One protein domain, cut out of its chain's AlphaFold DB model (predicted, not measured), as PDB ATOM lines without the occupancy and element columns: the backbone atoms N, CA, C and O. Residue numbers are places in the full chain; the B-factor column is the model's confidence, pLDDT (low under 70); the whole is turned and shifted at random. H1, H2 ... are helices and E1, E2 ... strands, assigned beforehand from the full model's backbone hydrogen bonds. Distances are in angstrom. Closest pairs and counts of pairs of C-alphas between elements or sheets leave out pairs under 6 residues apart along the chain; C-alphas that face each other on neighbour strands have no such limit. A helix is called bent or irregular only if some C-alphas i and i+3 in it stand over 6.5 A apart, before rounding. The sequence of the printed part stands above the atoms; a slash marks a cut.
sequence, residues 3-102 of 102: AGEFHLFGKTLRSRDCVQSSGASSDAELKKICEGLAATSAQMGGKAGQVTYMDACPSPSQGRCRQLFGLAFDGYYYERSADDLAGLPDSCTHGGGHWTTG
ATOM      1  N   ALA A   3     109.219  80.027  79.926       90.69
ATOM      2  CA  ALA A   3     109.750  80.467  81.212       90.69
ATOM      3  C   ALA A   3     110.566  81.749  81.032       90.69
ATOM      4  O   ALA A   3     111.435  81.808  80.167       90.69
ATOM      5  N   GLY A   4     110.322  82.776  81.838       83.25
ATOM      6  CA  GLY A   4     111.055  84.035  81.740       83.25
ATOM      7  C   GLY A   4     110.814  84.965  82.917       83.25
ATOM      8  O   GLY A   4     109.988  84.697  83.788       83.25
ATOM      9  N   GLU A   5     111.546  86.072  82.926       79.81
ATOM     10  CA  GLU A   5     111.399  87.153  83.901       79.81
ATOM     11  C   GLU A   5     111.244  88.476  83.149       79.81
ATOM     12  O   GLU A   5     112.037  88.783  82.251       79.81
ATOM     13  N   PHE A   6     110.207  89.243  83.491       75.88
ATOM     14  CA  PHE A   6     109.905  90.542  82.879       75.88
ATOM     15  C   PHE A   6     109.985  91.642  83.930       75.88
ATOM     16  O   PHE A   6     109.680  91.406  85.098       75.88
ATOM     17  N   HIS A   7     110.351  92.850  83.510       72.88
ATOM     18  CA  HIS A   7     110.381  94.017  84.385       72.88
ATOM     19  C   HIS A   7     109.232  94.950  84.016       72.88
ATOM     20  O   HIS A   7     109.321  95.723  83.068       72.88
ATOM     21  N   LEU A   8     108.142  94.881  84.775       70.81
ATOM     22  CA  LEU A   8     106.957  95.715  84.578       70.81
ATOM     23  C   LEU A   8     106.813  96.656  85.768       70.81
ATOM     24  O   LEU A   8     106.751  96.214  86.911       70.81
ATOM     25  N   PHE A   9     106.782  97.966  85.507       72.06
ATOM     26  CA  PHE A   9     106.597  99.000  86.537       72.06
ATOM     27  C   PHE A   9     107.552  98.870  87.744       72.06
ATOM     28  O   PHE A   9     107.158  99.081  88.888       72.06
ATOM     29  N   GLY A  10     108.813  98.491  87.500       73.44
ATOM     30  CA  GLY A  10     109.824  98.302  88.551       73.44
ATOM     31  C   GLY A  10     109.693  97.001  89.353       73.44
ATOM     32  O   GLY A  10     110.460  96.796  90.290       73.44
ATOM     33  N   LYS A  11     108.760  96.111  88.990       75.19
ATOM     34  CA  LYS A  11     108.618  94.770  89.565       75.19
ATOM     35  C   LYS A  11     109.173  93.718  88.607       75.19
ATOM     36  O   LYS A  11     108.913  93.773  87.405       75.19
ATOM     37  N   THR A  12     109.903  92.746  89.149       77.19
ATOM     38  CA  THR A  12     110.288  91.537  88.416       77.19
ATOM     39  C   THR A  12     109.154  90.528  88.516       77.19
ATOM     40  O   THR A  12     108.846  90.037  89.599       77.19
ATOM     41  N   LEU A  13     108.534  90.225  87.384       77.44
ATOM     42  CA  LEU A  13     107.480  89.231  87.267       77.44
ATOM     43  C   LEU A  13     108.069  87.966  86.654       77.44
ATOM     44  O   LEU A  13     108.552  87.969  85.520       77.44
ATOM     45  N   ARG A  14     108.033  86.880  87.425       78.25
ATOM     46  CA  ARG A  14     108.422  85.554  86.955       78.25
ATOM     47  C   ARG A  14     107.231  84.926  86.247       78.25
ATOM     48  O   ARG A  14     106.129  84.851  86.783       78.25
ATOM     49  N   SER A  15     107.455  84.521  85.009       81.50
ATOM     50  CA  SER A  15     106.450  83.921  84.148       81.50
ATOM     51  C   SER A  15     106.859  82.493  83.879       81.50
ATOM     52  O   SER A  15     107.936  82.242  83.336       81.50
ATOM     53  N   ARG A  16     105.993  81.556  84.239       91.25
ATOM     54  CA  ARG A  16     106.068  80.188  83.756       91.25
ATOM     55  C   ARG A  16     104.692  79.854  83.231       91.25
ATOM     56  O   ARG A  16     103.779  79.621  84.007       91.25
ATOM     57  N   ASP A  17     104.552  79.875  81.916       93.19
ATOM     58  CA  ASP A  17     103.268  79.677  81.253       93.19
ATOM     59  C   ASP A  17     103.367  78.548  80.238       93.19
ATOM     60  O   ASP A  17     104.448  78.157  79.793       93.19
ATOM     61  N   CYS A  18     102.235  77.991  79.853       95.12
ATOM     62  CA  CYS A  18     102.178  77.000  78.798       95.12
ATOM     63  C   CYS A  18     101.041  77.334  77.847       95.12
ATOM     64  O   CYS A  18      99.990  77.790  78.275       95.12
ATOM     65  N   VAL A  19     101.269  77.134  76.555       95.25
ATOM     66  CA  VAL A  19     100.239  77.286  75.533       95.25
ATOM     67  C   VAL A  19      99.978  75.912  74.953       95.25
ATOM     68  O   VAL A  19     100.925  75.201  74.612       95.25
ATOM     69  N   GLN A  20      98.707  75.548  74.854       94.31
ATOM     70  CA  GLN A  20      98.263  74.314  74.219       94.31
ATOM     71  C   GLN A  20      97.243  74.644  73.137       94.31
ATOM     72  O   GLN A  20      96.399  75.510  73.332       94.31
ATOM     73  N   SER A  21      97.292  73.945  72.006       91.31
ATOM     74  CA  SER A  21      96.205  74.004  71.022       91.31
ATOM     75  C   SER A  21      94.910  73.484  71.659       91.31
ATOM     76  O   SER A  21      94.906  72.409  72.264       91.31
ATOM     77  N   SER A  22      93.811  74.228  71.521       82.25
ATOM     78  CA  SER A  22      92.473  73.787  71.946       82.25
ATOM     79  C   SER A  22      91.762  72.955  70.863       82.25
ATOM     80  O   SER A  22      90.591  72.611  71.016       82.25
ATOM     81  N   GLY A  23      92.469  72.635  69.770       71.19
ATOM     82  CA  GLY A  23      91.979  71.911  68.598       71.19
ATOM     83  C   GLY A  23      91.911  72.801  67.351       71.19
ATOM     84  O   GLY A  23      91.570  73.971  67.446       71.19
ATOM     85  N   ALA A  24      92.213  72.221  66.183       64.31
ATOM     86  CA  ALA A  24      92.264  72.846  64.847       64.31
ATOM     87  C   ALA A  24      93.512  73.677  64.476       64.31
ATOM     88  O   ALA A  24      93.633  74.056  63.314       64.31
ATOM     89  N   SER A  25      94.466  73.900  65.385       77.06
ATOM     90  CA  SER A  25      95.743  74.559  65.052       77.06
ATOM     91  C   SER A  25      96.885  73.575  64.802       77.06
ATOM     92  O   SER A  25      96.977  72.542  65.462       77.06
ATOM     93  N   SER A  26      97.772  73.928  63.873       85.44
ATOM     94  CA  SER A  26      98.988  73.180  63.542       85.44
ATOM     95  C   SER A  26     100.132  73.432  64.531       85.44
ATOM     96  O   SER A  26     100.223  74.494  65.154       85.44
ATOM     97  N   ASP A  27     101.079  72.495  64.608       86.38
ATOM     98  CA  ASP A  27     102.306  72.639  65.405       86.38
ATOM     99  C   ASP A  27     103.114  73.886  65.017       86.38
ATOM    100  O   ASP A  27     103.726  74.533  65.867       86.38
ATOM    101  N   ALA A  28     103.096  74.258  63.732       89.56
ATOM    102  CA  ALA A  28     103.755  75.460  63.234       89.56
ATOM    103  C   ALA A  28     103.130  76.742  63.808       89.56
ATOM    104  O   ALA A  28     103.852  77.667  64.187       89.56
ATOM    105  N   GLU A  29     101.802  76.800  63.917       90.56
ATOM    106  CA  GLU A  29     101.104  77.932  64.534       90.56
ATOM    107  C   GLU A  29     101.344  77.977  66.044       90.56
ATOM    108  O   GLU A  29     101.639  79.047  66.582       90.56
ATOM    109  N   LEU A  30     101.315  76.819  66.713       90.88
ATOM    110  CA  LEU A  30     101.644  76.714  68.136       90.88
ATOM    111  C   LEU A  30     103.062  77.221  68.419       90.88
ATOM    112  O   LEU A  30     103.272  78.014  69.341       90.88
ATOM    113  N   LYS A  31     104.033  76.803  67.600       91.75
ATOM    114  CA  LYS A  31     105.429  77.240  67.677       91.75
ATOM    115  C   LYS A  31     105.553  78.749  67.500       91.75
ATOM    116  O   LYS A  31     106.160  79.407  68.341       91.75
ATOM    117  N   LYS A  32     104.907  79.308  66.475       92.06
ATOM    118  CA  LYS A  32     104.917  80.752  66.208       92.06
ATOM    119  C   LYS A  32     104.367  81.564  67.383       92.06
ATOM    120  O   LYS A  32     104.939  82.596  67.727       92.06
ATOM    121  N   ILE A  33     103.287  81.106  68.014       91.00
ATOM    122  CA  ILE A  33     102.719  81.776  69.192       91.00
ATOM    123  C   ILE A  33     103.648  81.658  70.396       91.00
ATOM    124  O   ILE A  33     103.898  82.662  71.061       91.00
ATOM    125  N   CYS A  34     104.196  80.468  70.663       91.56
ATOM    126  CA  CYS A  34     105.139  80.275  71.764       91.56
ATOM    127  C   CYS A  34     106.368  81.183  71.626       91.56
ATOM    128  O   CYS A  34     106.774  81.827  72.590       91.56
ATOM    129  N   GLU A  35     106.942  81.258  70.425       91.44
ATOM    130  CA  GLU A  35     108.095  82.108  70.123       91.44
ATOM    131  C   GLU A  35     107.746  83.598  70.194       91.44
ATOM    132  O   GLU A  35     108.517  84.380  70.747       91.44
ATOM    133  N   GLY A  36     106.567  83.997  69.703       89.81
ATOM    134  CA  GLY A  36     106.081  85.373  69.799       89.81
ATOM    135  C   GLY A  36     105.923  85.835  71.247       89.81
ATOM    136  O   GLY A  36     106.454  86.878  71.620       89.81
ATOM    137  N   LEU A  37     105.275  85.020  72.084       87.56
ATOM    138  CA  LEU A  37     105.113  85.281  73.515       87.56
ATOM    139  C   LEU A  37     106.459  85.357  74.244       87.56
ATOM    140  O   LEU A  37     106.682  86.267  75.041       87.56
ATOM    141  N   ALA A  38     107.378  84.439  73.935       88.50
ATOM    142  CA  ALA A  38     108.735  84.474  74.465       88.50
ATOM    143  C   ALA A  38     109.511  85.725  74.021       88.50
ATOM    144  O   ALA A  38     110.334  86.232  74.777       88.50
ATOM    145  N   ALA A  39     109.262  86.250  72.820       87.06
ATOM    146  CA  ALA A  39     109.889  87.479  72.343       87.06
ATOM    147  C   ALA A  39     109.297  88.739  73.000       87.06
ATOM    148  O   ALA A  39     110.041  89.682  73.277       87.06
ATOM    149  N   THR A  40     107.992  88.765  73.301       80.19
ATOM    150  CA  THR A  40     107.339  89.880  74.017       80.19
ATOM    151  C   THR A  40     108.003  90.150  75.365       80.19
ATOM    152  O   THR A  40     108.201  91.302  75.747       80.19
ATOM    153  N   SER A  41     108.446  89.095  76.047       70.56
ATOM    154  CA  SER A  41     109.260  89.165  77.259       70.56
ATOM    155  C   SER A  41     110.475  90.087  77.142       70.56
ATOM    156  O   SER A  41     110.742  90.888  78.037       70.56
ATOM    157  N   ALA A  42     111.195  89.998  76.018       74.06
ATOM    158  CA  ALA A  42     112.360  90.834  75.746       74.06
ATOM    159  C   ALA A  42     111.964  92.288  75.464       74.06
ATOM    160  O   ALA A  42     112.657  93.219  75.865       74.06
ATOM    161  N   GLN A  43     110.829  92.487  74.790       74.88
ATOM    162  CA  GLN A  43     110.322  93.815  74.440       74.88
ATOM    163  C   GLN A  43     109.860  94.601  75.675       74.88
ATOM    164  O   GLN A  43     109.986  95.821  75.705       74.88
ATOM    165  N   MET A  44     109.393  93.916  76.722       69.94
ATOM    166  CA  MET A  44     108.980  94.524  77.995       69.94
ATOM    167  C   MET A  44     110.135  94.673  79.003       69.94
ATOM    168  O   MET A  44     109.927  94.588  80.211       69.94
ATOM    169  N   GLY A  45     111.372  94.850  78.527       64.62
ATOM    170  CA  GLY A  45     112.543  95.088  79.385       64.62
ATOM    171  C   GLY A  45     113.050  93.858  80.149       64.62
ATOM    172  O   GLY A  45     113.871  93.981  81.061       64.62
ATOM    173  N   GLY A  46     112.559  92.665  79.807       70.00
ATOM    174  CA  GLY A  46     113.088  91.386  80.274       70.00
ATOM    175  C   GLY A  46     114.093  90.775  79.295       70.00
ATOM    176  O   GLY A  46     114.541  91.403  78.336       70.00
ATOM    177  N   LYS A  47     114.436  89.507  79.522       76.19
ATOM    178  CA  LYS A  47     115.055  88.658  78.490       76.19
ATOM    179  C   LYS A  47     113.961  87.915  77.732       76.19
ATOM    180  O   LYS A  47     112.860  87.746  78.250       76.19
ATOM    181  N   ALA A  48     114.271  87.443  76.526       81.12
ATOM    182  CA  ALA A  48     113.374  86.527  75.833       81.12
ATOM    183  C   ALA A  48     113.123  85.289  76.708       81.12
ATOM    184  O   ALA A  48     114.056  84.768  77.326       81.12
ATOM    185  N   GLY A  49     111.872  84.842  76.771       84.38
ATOM    186  CA  GLY A  49     111.516  83.623  77.483       84.38
ATOM    187  C   GLY A  49     112.181  82.394  76.858       84.38
ATOM    188  O   GLY A  49     112.377  82.311  75.647       84.38
ATOM    189  N   GLN A  50     112.513  81.407  77.680       90.81
ATOM    190  CA  GLN A  50     112.919  80.091  77.220       90.81
ATOM    191  C   GLN A  50     111.679  79.273  76.853       90.81
ATOM    192  O   GLN A  50     110.805  79.053  77.693       90.81
ATOM    193  N   VAL A  51     111.622  78.795  75.610       92.56
ATOM    194  CA  VAL A  51     110.558  77.904  75.134       92.56
ATOM    195  C   VAL A  51     111.002  76.448  75.269       92.56
ATOM    196  O   VAL A  51     112.076  76.062  74.812       92.56
ATOM    197  N   THR A  52     110.151  75.620  75.868       93.88
ATOM    198  CA  THR A  52     110.292  74.161  75.928       93.88
ATOM    199  C   THR A  52     109.018  73.518  75.395       93.88
ATOM    200  O   THR A  52     107.931  73.759  75.930       93.88
ATOM    201  N   TYR A  53     109.148  72.710  74.345       90.56
ATOM    202  CA  TYR A  53     108.040  71.956  73.754       90.56
ATOM    203  C   TYR A  53     107.784  70.668  74.539       90.56
ATOM    204  O   TYR A  53     108.713  70.071  75.078       90.56
ATOM    205  N   MET A  54     106.516  70.285  74.642       92.50
ATOM    206  CA  MET A  54     106.033  69.147  75.427       92.50
ATOM    207  C   MET A  54     104.689  68.680  74.874       92.50
ATOM    208  O   MET A  54     103.999  69.474  74.234       92.50
ATOM    209  N   ASP A  55     104.315  67.436  75.169       89.69
ATOM    210  CA  ASP A  55     103.090  66.821  74.641       89.69
ATOM    211  C   ASP A  55     101.809  67.504  75.146       89.69
ATOM    212  O   ASP A  55     100.828  67.611  74.415       89.69
ATOM    213  N   ALA A  56     101.811  67.985  76.394       91.94
ATOM    214  CA  ALA A  56     100.679  68.682  77.000       91.94
ATOM    215  C   ALA A  56     101.131  69.660  78.091       91.94
ATOM    216  O   ALA A  56     102.180  69.482  78.718       91.94
ATOM    217  N   CYS A  57     100.313  70.681  78.350       94.44
ATOM    218  CA  CYS A  57     100.542  71.598  79.458       94.44
ATOM    219  C   CYS A  57     100.295  70.904  80.812       94.44
ATOM    220  O   CYS A  57      99.277  70.225  80.971       94.44
ATOM    221  N   PRO A  58     101.192  71.065  81.806       94.31
ATOM    222  CA  PRO A  58     101.059  70.399  83.101       94.31
ATOM    223  C   PRO A  58      99.771  70.760  83.851       94.31
ATOM    224  O   PRO A  58      99.274  71.881  83.759       94.31
ATOM    225  N   SER A  59      99.268  69.830  84.660       91.56
ATOM    226  CA  SER A  59      98.125  70.040  85.554       91.56
ATOM    227  C   SER A  59      98.518  69.718  87.006       91.56
ATOM    228  O   SER A  59      99.298  68.782  87.203       91.56
ATOM    229  N   PRO A  60      97.998  70.448  88.015       93.31
ATOM    230  CA  PRO A  60      97.110  71.609  87.889       93.31
ATOM    231  C   PRO A  60      97.870  72.899  87.531       93.31
ATOM    232  O   PRO A  60      99.028  73.087  87.900       93.31
ATOM    233  N   SER A  61      97.204  73.803  86.814       95.75
ATOM    234  CA  SER A  61      97.620  75.209  86.666       95.75
ATOM    235  C   SER A  61      96.951  76.069  87.738       95.75
ATOM    236  O   SER A  61      95.914  75.673  88.249       95.75
ATOM    237  N   GLN A  62      97.460  77.268  88.034       95.69
ATOM    238  CA  GLN A  62      96.749  78.217  88.915       95.69
ATOM    239  C   GLN A  62      95.533  78.853  88.225       95.69
ATOM    240  O   GLN A  62      94.600  79.328  88.870       95.69
ATOM    241  N   GLY A  63      95.550  78.866  86.896       95.62
ATOM    242  CA  GLY A  63      94.447  79.319  86.071       95.62
ATOM    243  C   GLY A  63      94.732  79.082  84.599       95.62
ATOM    244  O   GLY A  63      95.870  78.808  84.200       95.62
ATOM    245  N   ARG A  64      93.679  79.189  83.795       96.25
ATOM    246  CA  ARG A  64      93.725  79.003  82.349       96.25
ATOM    247  C   ARG A  64      92.920  80.088  81.650       96.25
ATOM    248  O   ARG A  64      91.752  80.294  81.962       96.25
ATOM    249  N   CYS A  65      93.520  80.719  80.651       96.44
ATOM    250  CA  CYS A  65      92.823  81.536  79.673       96.44
ATOM    251  C   CYS A  65      92.489  80.656  78.472       96.44
ATOM    252  O   CYS A  65      93.384  80.275  77.717       96.44
ATOM    253  N   ARG A  66      91.216  80.293  78.321       95.38
ATOM    254  CA  ARG A  66      90.749  79.574  77.137       95.38
ATOM    255  C   ARG A  66      90.636  80.520  75.960       95.38
ATOM    256  O   ARG A  66      90.234  81.665  76.152       95.38
ATOM    257  N   GLN A  67      90.937  80.026  74.766       94.12
ATOM    258  CA  GLN A  67      90.902  80.821  73.536       94.12
ATOM    259  C   GLN A  67      91.725  82.115  73.649       94.12
ATOM    260  O   GLN A  67      91.239  83.224  73.431       94.12
ATOM    261  N   LEU A  68      92.979  81.975  74.072       92.31
ATOM    262  CA  LEU A  68      93.949  83.046  74.235       92.31
ATOM    263  C   LEU A  68      93.987  83.935  72.981       92.31
ATOM    264  O   LEU A  68      94.186  83.450  71.868       92.31
ATOM    265  N   PHE A  69      93.809  85.243  73.175       89.38
ATOM    266  CA  PHE A  69      93.709  86.241  72.098       89.38
ATOM    267  C   PHE A  69      92.563  85.997  71.093       89.38
ATOM    268  O   PHE A  69      92.648  86.422  69.942       89.38
ATOM    269  N   GLY A  70      91.521  85.258  71.489       89.44
ATOM    270  CA  GLY A  70      90.440  84.812  70.604       89.44
ATOM    271  C   GLY A  70      90.850  83.710  69.618       89.44
ATOM    272  O   GLY A  70      90.094  83.396  68.699       89.44
ATOM    273  N   LEU A  71      92.044  83.130  69.773       90.75
ATOM    274  CA  LEU A  71      92.583  82.084  68.902       90.75
ATOM    275  C   LEU A  71      92.278  80.685  69.453       90.75
ATOM    276  O   LEU A  71      91.860  80.532  70.596       90.75
ATOM    277  N   ALA A  72      92.531  79.638  68.666       92.31
ATOM    278  CA  ALA A  72      92.326  78.241  69.071       92.31
ATOM    279  C   ALA A  72      93.466  77.685  69.958       92.31
ATOM    280  O   ALA A  72      93.973  76.579  69.755       92.31
ATOM    281  N   PHE A  73      93.882  78.473  70.950       93.81
ATOM    282  CA  PHE A  73      94.921  78.121  71.912       93.81
ATOM    283  C   PHE A  73      94.461  78.430  73.328       93.81
ATOM    284  O   PHE A  73      93.833  79.451  73.569       93.81
ATOM    285  N   ASP A  74      94.845  77.598  74.281       95.31
ATOM    286  CA  ASP A  74      94.638  77.830  75.702       95.31
ATOM    287  C   ASP A  74      95.973  78.199  76.359       95.31
ATOM    288  O   ASP A  74      96.985  77.528  76.154       95.31
ATOM    289  N   GLY A  75      95.976  79.264  77.163       95.38
ATOM    290  CA  GLY A  75      97.108  79.683  77.986       95.38
ATOM    291  C   GLY A  75      96.948  79.205  79.427       95.38
ATOM    292  O   GLY A  75      95.939  79.490  80.062       95.38
ATOM    293  N   TYR A  76      97.939  78.501  79.957       96.50
ATOM    294  CA  TYR A  76      97.988  77.960  81.311       96.50
ATOM    295  C   TYR A  76      99.042  78.711  82.116       96.50
ATOM    296  O   TYR A  76     100.176  78.856  81.656       96.50
ATOM    297  N   TYR A  77      98.675  79.152  83.316       94.75
ATOM    298  CA  TYR A  77      99.507  80.021  84.144       94.75
ATOM    299  C   TYR A  77      99.993  79.281  85.390       94.75
ATOM    300  O   TYR A  77      99.207  78.634  86.093       94.75
ATOM    301  N   TYR A  78     101.291  79.395  85.665       93.38
ATOM    302  CA  TYR A  78     101.963  78.753  86.792       93.38
ATOM    303  C   TYR A  78     102.899  79.738  87.493       93.38
ATOM    304  O   TYR A  78     103.345  80.723  86.907       93.38
ATOM    305  N   GLU A  79     103.222  79.428  88.749       91.25
ATOM    306  CA  GLU A  79     104.162  80.187  89.584       91.25
ATOM    307  C   GLU A  79     103.857  81.702  89.661       91.25
ATOM    308  O   GLU A  79     104.749  82.514  89.891       91.25
ATOM    309  N   ARG A  80     102.590  82.094  89.491       88.62
ATOM    310  CA  ARG A  80     102.113  83.468  89.654       88.62
ATOM    311  C   ARG A  80     102.015  83.818  91.129       88.62
ATOM    312  O   ARG A  80     101.497  83.025  91.924       88.62
ATOM    313  N   SER A  81     102.465  85.023  91.479       88.19
ATOM    314  CA  SER A  81     102.132  85.621  92.772       88.19
ATOM    315  C   SER A  81     100.619  85.861  92.862       88.19
ATOM    316  O   SER A  81      99.931  85.897  91.840       88.19
ATOM    317  N   ALA A  82     100.084  86.015  94.076       88.31
ATOM    318  CA  ALA A  82      98.656  86.275  94.263       88.31
ATOM    319  C   ALA A  82      98.202  87.554  93.532       88.31
ATOM    320  O   ALA A  82      97.168  87.542  92.868       88.31
ATOM    321  N   ASP A  83      99.018  88.611  93.595       86.38
ATOM    322  CA  ASP A  83      98.754  89.886  92.923       86.38
ATOM    323  C   ASP A  83      98.771  89.736  91.395       86.38
ATOM    324  O   ASP A  83      97.875  90.234  90.714       86.38
ATOM    325  N   ASP A  84      99.755  89.015  90.846       84.88
ATOM    326  CA  ASP A  84      99.855  88.813  89.396       84.88
ATOM    327  C   ASP A  84      98.715  87.930  88.878       84.88
ATOM    328  O   ASP A  84      98.161  88.195  87.812       84.88
ATOM    329  N   LEU A  85      98.338  86.895  89.639       90.06
ATOM    330  CA  LEU A  85      97.244  85.988  89.293       90.06
ATOM    331  C   LEU A  85      95.896  86.719  89.250       90.06
ATOM    332  O   LEU A  85      95.081  86.427  88.376       90.06
ATOM    333  N   ALA A  86      95.670  87.679  90.152       91.56
ATOM    334  CA  ALA A  86      94.417  88.425  90.247       91.56
ATOM    335  C   ALA A  86      94.120  89.292  89.009       91.56
ATOM    336  O   ALA A  86      92.953  89.520  88.702       91.56
ATOM    337  N   GLY A  87      95.147  89.743  88.278       89.75
ATOM    338  CA  GLY A  87      94.981  90.543  87.055       89.75
ATOM    339  C   GLY A  87      94.783  89.727  85.770       89.75
ATOM    340  O   GLY A  87      94.390  90.273  84.737       89.75
ATOM    341  N   LEU A  88      95.049  88.417  85.799       91.88
ATOM    342  CA  LEU A  88      94.959  87.565  84.609       91.88
ATOM    343  C   LEU A  88      93.534  87.351  84.064       91.88
ATOM    344  O   LEU A  88      93.408  87.305  82.838       91.88
ATOM    345  N   PRO A  89      92.464  87.248  84.882       95.88
ATOM    346  CA  PRO A  89      91.101  87.121  84.368       95.88
ATOM    347  C   PRO A  89      90.686  88.286  83.461       95.88
ATOM    348  O   PRO A  89      90.166  88.061  82.363       95.88
ATOM    349  N   ASP A  90      90.973  89.518  83.886       94.69
ATOM    350  CA  ASP A  90      90.649  90.728  83.127       94.69
ATOM    351  C   ASP A  90      91.478  90.804  81.846       94.69
ATOM    352  O   ASP A  90      90.931  91.035  80.770       94.69
ATOM    353  N   SER A  91      92.784  90.523  81.934       90.44
ATOM    354  CA  SER A  91      93.677  90.463  80.768       90.44
ATOM    355  C   SER A  91      93.217  89.420  79.741       90.44
ATOM    356  O   SER A  91      93.131  89.709  78.546       90.44
ATOM    357  N   CYS A  92      92.838  88.225  80.205       95.56
ATOM    358  CA  CYS A  92      92.310  87.158  79.357       95.56
ATOM    359  C   CYS A  92      91.026  87.588  78.637       95.56
ATOM    360  O   CYS A  92      90.912  87.427  77.422       95.56
ATOM    361  N   THR A  93      90.087  88.179  79.378       95.50
ATOM    362  CA  THR A  93      88.797  88.627  78.837       95.50
ATOM    363  C   THR A  93      88.976  89.779  77.849       95.50
ATOM    364  O   THR A  93      88.376  89.772  76.777       95.50
ATOM    365  N   HIS A  94      89.851  90.741  78.157       94.62
ATOM    366  CA  HIS A  94      90.166  91.863  77.271       94.62
ATOM    367  C   HIS A  94      90.823  91.401  75.962       94.62
ATOM    368  O   HIS A  94      90.582  91.979  74.907       94.62
ATOM    369  N   GLY A  95      91.614  90.326  76.018       90.12
ATOM    370  CA  GLY A  95      92.168  89.662  74.840       90.12
ATOM    371  C   GLY A  95      91.153  88.845  74.032       90.12
ATOM    372  O   GLY A  95      91.532  88.279  73.014       90.12
ATOM    373  N   GLY A  96      89.889  88.750  74.456       94.38
ATOM    374  CA  GLY A  96      88.858  87.953  73.781       94.38
ATOM    375  C   GLY A  96      88.845  86.470  74.161       94.38
ATOM    376  O   GLY A  96      88.193  85.680  73.483       94.38
ATOM    377  N   GLY A  97      89.560  86.088  75.222       95.19
ATOM    378  CA  GLY A  97      89.526  84.743  75.792       95.19
ATOM    379  C   GLY A  97      88.542  84.602  76.956       95.19
ATOM    380  O   GLY A  97      87.844  85.539  77.349       95.19
ATOM    381  N   HIS A  98      88.517  83.410  77.552       96.06
ATOM    382  CA  HIS A  98      87.671  83.080  78.698       96.06
ATOM    383  C   HIS A  98      88.486  82.489  79.846       96.06
ATOM    384  O   HIS A  98      89.042  81.392  79.739       96.06
ATOM    385  N   TRP A  99      88.512  83.186  80.979       96.62
ATOM    386  CA  TRP A  99      89.225  82.721  82.162       96.62
ATOM    387  C   TRP A  99      88.560  81.496  82.803       96.62
ATOM    388  O   TRP A  99      87.339  81.348  82.826       96.62
ATOM    389  N   THR A 100      89.369  80.590  83.337       95.81
ATOM    390  CA  THR A 100      88.957  79.458  84.169       95.81
ATOM    391  C   THR A 100      89.948  79.327  85.317       95.81
ATOM    392  O   THR A 100      91.159  79.297  85.095       95.81
ATOM    393  N   THR A 101      89.442  79.259  86.544       91.75
ATOM    394  CA  THR A 101      90.259  79.022  87.739       91.75
ATOM    395  C   THR A 101      90.768  77.581  87.768       91.75
ATOM    396  O   THR A 101      90.066  76.677  87.306       91.75
ATOM    397  N   GLY A 102      91.993  77.398  88.263       79.50
ATOM    398  CA  GLY A 102      92.622  76.089  88.452       79.50
ATOM    399  C   GLY A 102      92.154  75.345  89.691       79.50
ATOM    400  O   GLY A 102      91.619  76.009  90.607       79.50
TER     401      GLY A 102
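AT A GLANCE: This is residues 3 to 102 of the 102 residues of an uncharacterized protein of Stenotrophomonas rhizophila (UniProt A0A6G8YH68). A strongly twisted sheet of five antiparallel strands bears two helices on one face: H1 lies lengthwise over E2 in the half with E1, and H2 packs on the half with E3 and E5, where the sheet curls round it. A long link, residues 44 to 62, runs along the outside of this body between H1 and E3. The printed part has 100 residues, with two named helices and five named strands along the chain as E1, E2, H1, E3, E4, H2, E5; the sheet's order is E1, E2, E4, E3, E5, and the class is mixed, helices and strands. The whole is compact, with a radius of gyration of the C-alphas of 12.8 A, and only just elongated, spanning 39 by 26 by 24 A.

IN THESE COORDINATES: E1, residues 3 to 8, begins at C-alpha 3 at (109.750, 80.467, 81.212). E2, residues 11 to 21, is the longest strand at 30.5 A. H1, residues 27 to 43, is 24.4 A long and ends at C-alpha 43 at (110.322, 93.815, 74.440). E3 holds residues 63 to 66 and E4 residues 73 to 78, 16.5 A long. H2, residues 82 to 94, is 19.8 A long and irregular, but only just: C-alphas 86 and 89 are 6.9 A apart. E5, residues 98 to 101, ends at C-alpha 101 at (90.259, 79.022, 87.739).

HOW THE PARTS SIT: E1 and E2 form a hairpin, with N 6 and O 13 at 2.9 A. The pairing of E2 is staggered: residues 11 to 16 pair with E1 and 16 to 21 with E4, where N 76 and O 18 are 2.7 A apart. E3 and E4 form a hairpin, with N 75 and O 65 at 2.8 A. E3 and E5 have N 64 and O 100 at 2.8 A; E1 and E5 are the edge strands. H1 is on the sheet at a height of 8.1 A, over E2, and runs along the strands, at 8 degrees to E2 on the local plane. The closest C-alphas of E1 and H1 are those of Phe 6 and Ser 41, 5.8 A apart. H2 is on the same face; its closest C-alpha pair with E5 is Pro 89 and Trp 99, 5.3 A. H1 and H2 are apart. E4, H2 and E5 form a split strand-helix-strand unit, two strands running the same way with E3 between them, and its crossover is right-handed. O i to N i+4 pairs are within hydrogen-bond range in 12 of 13 cases in H1 and 5 of 9 in H2.

THE WHOLE: The C-alphas of Gly 10 and Ala 24 are the two farthest apart, at 39.0 A. The printed part has no cut and ends at residue 102, the chain's last. The link from H1 to E3, 19 residues, is long. The mean pLDDT of the printed part is 87.7, and residues 24, 44 and 45 are under 70.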